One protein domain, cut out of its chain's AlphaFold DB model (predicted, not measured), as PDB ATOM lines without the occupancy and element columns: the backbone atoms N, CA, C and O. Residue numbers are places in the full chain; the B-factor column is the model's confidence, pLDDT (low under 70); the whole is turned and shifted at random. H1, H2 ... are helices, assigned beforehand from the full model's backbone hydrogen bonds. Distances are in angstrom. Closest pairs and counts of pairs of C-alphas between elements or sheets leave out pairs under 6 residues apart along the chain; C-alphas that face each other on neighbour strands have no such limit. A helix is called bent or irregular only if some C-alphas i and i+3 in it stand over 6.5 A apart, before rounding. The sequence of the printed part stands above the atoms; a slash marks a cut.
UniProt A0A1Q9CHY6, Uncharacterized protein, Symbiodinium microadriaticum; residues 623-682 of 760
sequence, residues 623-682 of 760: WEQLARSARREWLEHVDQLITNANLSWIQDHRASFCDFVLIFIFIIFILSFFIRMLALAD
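Overview. This is residues 623 to 682 of the 760 residues of an uncharacterized protein of Symbiodinium microadriaticum (UniProt A0A1Q9CHY6). Two long helices, H1 and then H2, make a lopsided V, joined at its point by a tight turn and open toward their far ends. H2 is the longer arm: it kinks sharply near residue 655, soon after the point of the V, and residues 663 to 682, of which 663 to 679 belong to H2, stick out past H1 and make much of the length. The printed part has 60 residues with two named helices, in the order H1 H2, and no named strand; its class is all helix. The whole is only just loose, close to extended, with a radius of gyration of the C-alphas of 15.3 A and spans of 49 by 24 by 19 A.

Arrangement. H1, residues 623 to 645, and H2, residues 648 to 679, are close but not clearly touching, with 2 pairs of C-alphas within 8 A. Their closest C-alphas are those of Ile 642 and Ser 648, 7.4 A apart. The two helices run opposite ways at a steep tilt of 54 degrees, and their centres are 13.3 A apart. H2 has a kink of 76 degrees near residue 655. It is irregular, with C-alphas 652 and 655 8.4 A apart, and its line is a rough one. In H1 every O i to N i+4 pair is within hydrogen-bond range; in H2 24 of 28 are. Residues 623 to 630 of H1 stand free, as do residues 643 to 649, of which 643 to 645 belong to H1, and residues 663 to 682, of which 663 to 679 belong to H2.

Along the chain. H1 begins at C-alpha 623, (28.173, 83.114, 58.571), and is 32.1 A long. H2 begins at C-alpha 648, (9.141, 60.961, 44.038), and ends 43.2 A away at C-alpha 679, (11.712, 103.425, 51.379).

Size, cuts and confidence. The two C-alphas farthest apart, those of Ser 648 and Asp 682, are 48.9 A apart. The printed part has no cut, and the link from H1 to H2 is tight. The mean pLDDT of the printed part is 71.9; 23 residues are under 70, among them residues 623 to 631 and 648 to 652.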
ATOM      1  N   TRP A 623      29.189  83.053  59.618       50.44
ATOM      2  CA  TRP A 623      28.173  83.114  58.571       50.44
ATOM      3  C   TRP A 623      28.110  81.823  57.757       50.44
ATOM      4  O   TRP A 623      27.037  81.461  57.278       50.44
ATOM      5  N   GLU A 624      29.221  81.095  57.642       51.84
ATOM      6  CA  GLU A 624      29.244  79.800  56.981       51.84
ATOM      7  C   GLU A 624      28.591  78.732  57.874       51.84
ATOM      8  O   GLU A 624      27.795  77.942  57.378       51.84
ATOM      9  N   GLN A 625      28.816  78.733  59.194       58.47
ATOM     10  CA  GLN A 625      28.091  77.865  60.136       58.47
ATOM     11  C   GLN A 625      26.593  78.196  60.196       58.47
ATOM     12  O   GLN A 625      25.771  77.279  60.241       58.47
ATOM     13  N   LEU A 626      26.227  79.478  60.151       54.34
ATOM     14  CA  LEU A 626      24.836  79.936  60.178       54.34
ATOM     15  C   LEU A 626      24.107  79.560  58.876       54.34
ATOM     16  O   LEU A 626      23.026  78.972  58.928       54.34
ATOM     17  N   ALA A 627      24.743  79.751  57.714       51.78
ATOM     18  CA  ALA A 627      24.248  79.257  56.428       51.78
ATOM     19  C   ALA A 627      24.203  77.716  56.361       51.78
ATOM     20  O   ALA A 627      23.230  77.151  55.860       51.78
ATOM     21  N   ARG A 628      25.204  77.013  56.915       63.34
ATOM     22  CA  ARG A 628      25.214  75.541  57.050       63.34
ATOM     23  C   ARG A 628      24.073  75.038  57.950       63.34
ATOM     24  O   ARG A 628      23.560  73.949  57.700       63.34
ATOM     25  N   SER A 629      23.664  75.812  58.959       68.31
ATOM     26  CA  SER A 629      22.517  75.508  59.825       68.31
ATOM     27  C   SER A 629      21.196  75.727  59.086       68.31
ATOM     28  O   SER A 629      20.426  74.783  58.926       68.31
ATOM     29  N   ALA A 630      20.986  76.925  58.529       60.78
ATOM     30  CA  ALA A 630      19.771  77.273  57.791       60.78
ATOM     31  C   ALA A 630      19.530  76.342  56.587       60.78
ATOM     32  O   ALA A 630      18.409  75.886  56.371       60.78
ATOM     33  N   ARG A 631      20.584  75.970  55.838       65.88
ATOM     34  CA  ARG A 631      20.481  74.999  54.731       65.88
ATOM     35  C   ARG A 631      20.041  73.616  55.221       65.88
ATOM     36  O   ARG A 631      19.311  72.945  54.502       65.88
ATOM     37  N   ARG A 632      20.455  73.182  56.419       75.94
ATOM     38  CA  ARG A 632      20.055  71.885  56.993       75.94
ATOM     39  C   ARG A 632      18.588  71.891  57.415       75.94
ATOM     40  O   ARG A 632      17.835  71.034  56.974       75.94
ATOM     41  N   GLU A 633      18.187  72.883  58.199       72.44
ATOM     42  CA  GLU A 633      16.814  73.038  58.693       72.44
ATOM     43  C   GLU A 633      15.804  73.213  57.545       72.44
ATOM     44  O   GLU A 633      14.712  72.641  57.566       72.44
ATOM     45  N   TRP A 634      16.202  73.921  56.482       67.12
ATOM     46  CA  TRP A 634      15.423  74.032  55.252       67.12
ATOM     47  C   TRP A 634      15.351  72.708  54.471       67.12
ATOM     48  O   TRP A 634      14.269  72.330  54.023       67.12
ATOM     49  N   LEU A 635      16.456  71.959  54.347       72.31
ATOM     50  CA  LEU A 635      16.456  70.632  53.713       72.31
ATOM     51  C   LEU A 635      15.586  69.617  54.474       72.31
ATOM     52  O   LEU A 635      14.916  68.806  53.839       72.31
ATOM     53  N   GLU A 636      15.549  69.676  55.807       77.69
ATOM     54  CA  GLU A 636      14.673  68.833  56.632       77.69
ATOM     55  C   GLU A 636      13.187  69.170  56.409       77.69
ATOM     56  O   GLU A 636      12.368  68.262  56.242       77.69
ATOM     57  N   HIS A 637      12.832  70.457  56.302       70.12
ATOM     58  CA  HIS A 637      11.479  70.875  55.915       70.12
ATOM     59  C   HIS A 637      11.118  70.448  54.484       70.12
ATOM     60  O   HIS A 637      10.004  69.981  54.249       70.12
ATOM     61  N   VAL A 638      12.046  70.564  53.528       67.62
ATOM     62  CA  VAL A 638      11.843  70.135  52.133       67.62
ATOM     63  C   VAL A 638      11.642  68.622  52.034       67.62
ATOM     64  O   VAL A 638      10.731  68.187  51.330       67.62
ATOM     65  N   ASP A 639      12.403  67.814  52.775       68.44
ATOM     66  CA  ASP A 639      12.226  66.356  52.800       68.44
ATOM     67  C   ASP A 639      10.869  65.957  53.401       68.44
ATOM     68  O   ASP A 639      10.194  65.078  52.855       68.44
ATOM     69  N   GLN A 640      10.410  66.636  54.461       75.44
ATOM     70  CA  GLN A 640       9.048  66.454  54.983       75.44
ATOM     71  C   GLN A 640       7.986  66.820  53.934       75.44
ATOM     72  O   GLN A 640       7.014  66.083  53.756       75.44
ATOM     73  N   LEU A 641       8.168  67.925  53.203       66.56
ATOM     74  CA  LEU A 641       7.220  68.397  52.189       66.56
ATOM     75  C   LEU A 641       7.148  67.447  50.980       66.56
ATOM     76  O   LEU A 641       6.049  67.094  50.552       66.56
ATOM     77  N   ILE A 642       8.291  66.963  50.480       72.69
ATOM     78  CA  ILE A 642       8.371  65.964  49.399       72.69
ATOM     79  C   ILE A 642       7.724  64.642  49.831       72.69
ATOM     80  O   ILE A 642       6.957  64.059  49.059       72.69
ATOM     81  N   THR A 643       7.986  64.193  51.063       76.25
ATOM     82  CA  THR A 643       7.414  62.957  51.624       76.25
ATOM     83  C   THR A 643       5.893  63.059  51.758       76.25
ATOM     84  O   THR A 643       5.174  62.176  51.293       76.25
ATOM     85  N   ASN A 644       5.385  64.164  52.312       76.25
ATOM     86  CA  ASN A 644       3.947  64.396  52.483       76.25
ATOM     87  C   ASN A 644       3.206  64.616  51.150       76.25
ATOM     88  O   ASN A 644       2.031  64.271  51.040       76.25
ATOM     89  N   ALA A 645       3.876  65.168  50.133       75.06
ATOM     90  CA  ALA A 645       3.306  65.391  48.803       75.06
ATOM     91  C   ALA A 645       3.467  64.193  47.841       75.06
ATOM     92  O   ALA A 645       2.916  64.220  46.742       75.06
ATOM     93  N   ASN A 646       4.194  63.141  48.244       67.62
ATOM     94  CA  ASN A 646       4.445  61.928  47.454       67.62
ATOM     95  C   ASN A 646       5.174  62.197  46.108       67.62
ATOM     96  O   ASN A 646       4.986  61.492  45.115       67.62
ATOM     97  N   LEU A 647       6.008  63.247  46.068       71.00
ATOM     98  CA  LEU A 647       6.644  63.793  44.858       71.00
ATOM     99  C   LEU A 647       7.978  63.102  44.516       71.00
ATOM    100  O   LEU A 647       9.031  63.739  44.466       71.00
ATOM    101  N   SER A 648       7.940  61.791  44.262       65.75
ATOM    102  CA  SER A 648       9.141  60.961  44.038       65.75
ATOM    103  C   SER A 648      10.096  61.489  42.954       65.75
ATOM    104  O   SER A 648      11.305  61.466  43.151       65.75
ATOM    105  N   TRP A 649       9.577  62.049  41.856       60.88
ATOM    106  CA  TRP A 649      10.381  62.614  40.755       60.88
ATOM    107  C   TRP A 649      11.323  63.764  41.174       60.88
ATOM    108  O   TRP A 649      12.359  63.976  40.542       60.88
ATOM    109  N   ILE A 650      11.020  64.484  42.262       60.38
ATOM    110  CA  ILE A 650      11.886  65.569  42.760       60.38
ATOM    111  C   ILE A 650      13.189  65.014  43.367       60.38
ATOM    112  O   ILE A 650      14.198  65.718  43.384       60.38
ATOM    113  N   GLN A 651      13.217  63.748  43.805       61.78
ATOM    114  CA  GLN A 651      14.406  63.141  44.418       61.78
ATOM    115  C   GLN A 651      15.604  63.096  43.455       61.78
ATOM    116  O   GLN A 651      16.713  63.440  43.861       61.78
ATOM    117  N   ASP A 652      15.376  62.789  42.173       66.81
ATOM    118  CA  ASP A 652      16.429  62.733  41.143       66.81
ATOM    119  C   ASP A 652      17.048  64.111  40.835       66.81
ATOM    120  O   ASP A 652      18.185  64.204  40.378       66.81
ATOM    121  N   HIS A 653      16.310  65.196  41.096       71.94
ATOM    122  CA  HIS A 653      16.702  66.575  40.767       71.94
ATOM    123  C   HIS A 653      17.010  67.424  42.014       71.94
ATOM    124  O   HIS A 653      17.207  68.639  41.908       71.94
ATOM    125  N   ARG A 654      17.082  66.786  43.195       67.56
ATOM    126  CA  ARG A 654      17.125  67.421  44.522       67.56
ATOM    127  C   ARG A 654      18.129  68.571  44.618       67.56
ATOM    128  O   ARG A 654      17.735  69.660  45.013       67.56
ATOM    129  N   ALA A 655      19.391  68.355  44.240       62.50
ATOM    130  CA  ALA A 655      20.439  69.376  44.348       62.50
ATOM    131  C   ALA A 655      20.135  70.620  43.491       62.50
ATOM    132  O   ALA A 655      20.076  71.726  44.016       62.50
ATOM    133  N   SER A 656      19.842  70.422  42.200       68.38
ATOM    134  CA  SER A 656      19.531  71.506  41.255       68.38
ATOM    135  C   SER A 656      18.300  72.316  41.686       68.38
ATOM    136  O   SER A 656      18.322  73.545  41.663       68.38
ATOM    137  N   PHE A 657      17.248  71.641  42.166       79.06
ATOM    138  CA  PHE A 657      16.063  72.314  42.699       79.06
ATOM    139  C   PHE A 657      16.366  73.101  43.984       79.06
ATOM    140  O   PHE A 657      15.921  74.238  44.124       79.06
ATOM    141  N   CYS A 658      17.154  72.531  44.902       78.00
ATOM    142  CA  CYS A 658      17.551  73.211  46.136       78.00
ATOM    143  C   CYS A 658      18.367  74.474  45.850       78.00
ATOM    144  O   CYS A 658      18.045  75.540  46.372       78.00
ATOM    145  N   ASP A 659      19.379  74.376  44.993       71.75
ATOM    146  CA  ASP A 659      20.264  75.500  44.699       71.75
ATOM    147  C   ASP A 659      19.535  76.587  43.880       71.75
ATOM    148  O   ASP A 659      19.713  77.774  44.152       71.75
ATOM    149  N   PHE A 660      18.612  76.219  42.977       79.19
ATOM    150  CA  PHE A 660      17.725  77.177  42.298       79.19
ATOM    151  C   PHE A 660      16.799  77.924  43.271       79.19
ATOM    152  O   PHE A 660      16.674  79.147  43.184       79.19
ATOM    153  N   VAL A 661      16.165  77.225  44.221       83.75
ATOM    154  CA  VAL A 661      15.278  77.870  45.204       83.75
ATOM    155  C   VAL A 661      16.070  78.741  46.184       83.75
ATOM    156  O   VAL A 661      15.611  79.832  46.515       83.75
ATOM    157  N   LEU A 662      17.282  78.339  46.583       81.06
ATOM    158  CA  LEU A 662      18.178  79.178  47.387       81.06
ATOM    159  C   LEU A 662      18.589  80.458  46.637       81.06
ATOM    160  O   LEU A 662      18.522  81.539  47.217       81.06
ATOM    161  N   ILE A 663      18.924  80.367  45.343       81.31
ATOM    162  CA  ILE A 663      19.194  81.540  44.490       81.31
ATOM    163  C   ILE A 663      17.954  82.445  44.393       81.31
ATOM    164  O   ILE A 663      18.072  83.664  44.522       81.31
ATOM    165  N   PHE A 664      16.758  81.878  44.218       82.88
ATOM    166  CA  PHE A 664      15.510  82.643  44.137       82.88
ATOM    167  C   PHE A 664      15.172  83.365  45.454       82.88
ATOM    168  O   PHE A 664      14.829  84.548  45.438       82.88
ATOM    169  N   ILE A 665      15.340  82.696  46.601       83.06
ATOM    170  CA  ILE A 665      15.178  83.297  47.937       83.06
ATOM    171  C   ILE A 665      16.215  84.406  48.163       83.06
ATOM    172  O   ILE A 665      15.861  85.478  48.649       83.06
ATOM    173  N   PHE A 666      17.473  84.194  47.766       80.19
ATOM    174  CA  PHE A 666      18.539  85.195  47.877       80.19
ATOM    175  C   PHE A 666      18.260  86.443  47.023       80.19
ATOM    176  O   PHE A 666      18.417  87.566  47.501       80.19
ATOM    177  N   ILE A 667      17.750  86.266  45.798       82.75
ATOM    178  CA  ILE A 667      17.297  87.367  44.934       82.75
ATOM    179  C   ILE A 667      16.133  88.132  45.584       82.75
ATOM    180  O   ILE A 667      16.164  89.361  45.621       82.75
ATOM    181  N   ILE A 668      15.139  87.438  46.153       85.25
ATOM    182  CA  ILE A 668      14.035  88.078  46.893       85.25
ATOM    183  C   ILE A 668      14.553  88.843  48.119       85.25
ATOM    184  O   ILE A 668      14.089  89.954  48.375       85.25
ATOM    185  N   PHE A 669      15.524  88.298  48.853       82.56
ATOM    186  CA  PHE A 669      16.115  88.955  50.020       82.56
ATOM    187  C   PHE A 669      16.860  90.241  49.634       82.56
ATOM    188  O   PHE A 669      16.624  91.285  50.239       82.56
ATOM    189  N   ILE A 670      17.676  90.199  48.574       83.38
ATOM    190  CA  ILE A 670      18.348  91.380  48.008       83.38
ATOM    191  C   ILE A 670      17.322  92.431  47.569       83.38
ATOM    192  O   ILE A 670      17.446  93.599  47.932       83.38
ATOM    193  N   LEU A 671      16.282  92.037  46.829       82.69
ATOM    194  CA  LEU A 671      15.241  92.960  46.369       82.69
ATOM    195  C   LEU A 671      14.469  93.581  47.544       82.69
ATOM    196  O   LEU A 671      14.221  94.783  47.536       82.69
ATOM    197  N   SER A 672      14.151  92.799  48.578       80.00
ATOM    198  CA  SER A 672      13.521  93.281  49.815       80.00
ATOM    199  C   SER A 672      14.412  94.286  50.558       80.00
ATOM    200  O   SER A 672      13.933  95.337  50.986       80.00
ATOM    201  N   PHE A 673      15.720  94.021  50.643       82.88
ATOM    202  CA  PHE A 673      16.698  94.948  51.213       82.88
ATOM    203  C   PHE A 673      16.774  96.262  50.418       82.88
ATOM    204  O   PHE A 673      16.645  97.334  51.005       82.88
ATOM    205  N   PHE A 674      16.881  96.204  49.085       76.38
ATOM    206  CA  PHE A 674      16.873  97.405  48.238       76.38
ATOM    207  C   PHE A 674      15.558  98.193  48.332       76.38
ATOM    208  O   PHE A 674      15.596  99.419  48.400       76.38
ATOM    209  N   ILE A 675      14.401  97.525  48.398       80.75
ATOM    210  CA  ILE A 675      13.100  98.189  48.589       80.75
ATOM    211  C   ILE A 675      13.039  98.890  49.957       80.75
ATOM    212  O   ILE A 675      12.549 100.014  50.029       80.75
ATOM    213  N   ARG A 676      13.587  98.288  51.025       76.25
ATOM    214  CA  ARG A 676      13.705  98.941  52.343       76.25
ATOM    215  C   ARG A 676      14.639 100.153  52.306       76.25
ATOM    216  O   ARG A 676      14.260 101.202  52.810       76.25
ATOM    217  N   MET A 677      15.805 100.046  51.666       77.06
ATOM    218  CA  MET A 677      16.733 101.176  51.504       77.06
ATOM    219  C   MET A 677      16.109 102.334  50.705       77.06
ATOM    220  O   MET A 677      16.279 103.490  51.073       77.06
ATOM    221  N   LEU A 678      15.335 102.037  49.653       75.19
ATOM    222  CA  LEU A 678      14.610 103.045  48.867       75.19
ATOM    223  C   LEU A 678      13.427 103.666  49.628       75.19
ATOM    224  O   LEU A 678      13.114 104.834  49.413       75.19
ATOM    225  N   ALA A 679      12.776 102.911  50.517       74.19
ATOM    226  CA  ALA A 679      11.712 103.425  51.379       74.19
ATOM    227  C   ALA A 679      12.241 104.322  52.514       74.19
ATOM    228  O   ALA A 679      11.540 105.240  52.924       74.19
ATOM    229  N   LEU A 680      13.471 104.086  52.991       78.38
ATOM    230  CA  LEU A 680      14.161 104.929  53.979       78.38
ATOM    231  C   LEU A 680      14.734 106.231  53.390       78.38
ATOM    232  O   LEU A 680      15.108 107.121  54.145       78.38
ATOM    233  N   ALA A 681      14.810 106.351  52.063       74.56
ATOM    234  CA  ALA A 681      15.300 107.535  51.352       74.56
ATOM    235  C   ALA A 681      14.145 108.434  50.852       74.56
ATOM    236  O   ALA A 681      14.182 108.905  49.717       74.56
ATOM    237  N   ASP A 682      13.073 108.557  51.648       56.16
ATOM    238  CA  ASP A 682      11.795 109.253  51.370       56.16
ATOM    239  C   ASP A 682      11.058 108.867  50.064       56.16
ATOM    240  O   ASP A 682       9.953 109.331  49.772       56.16
TER     241      ASP A 682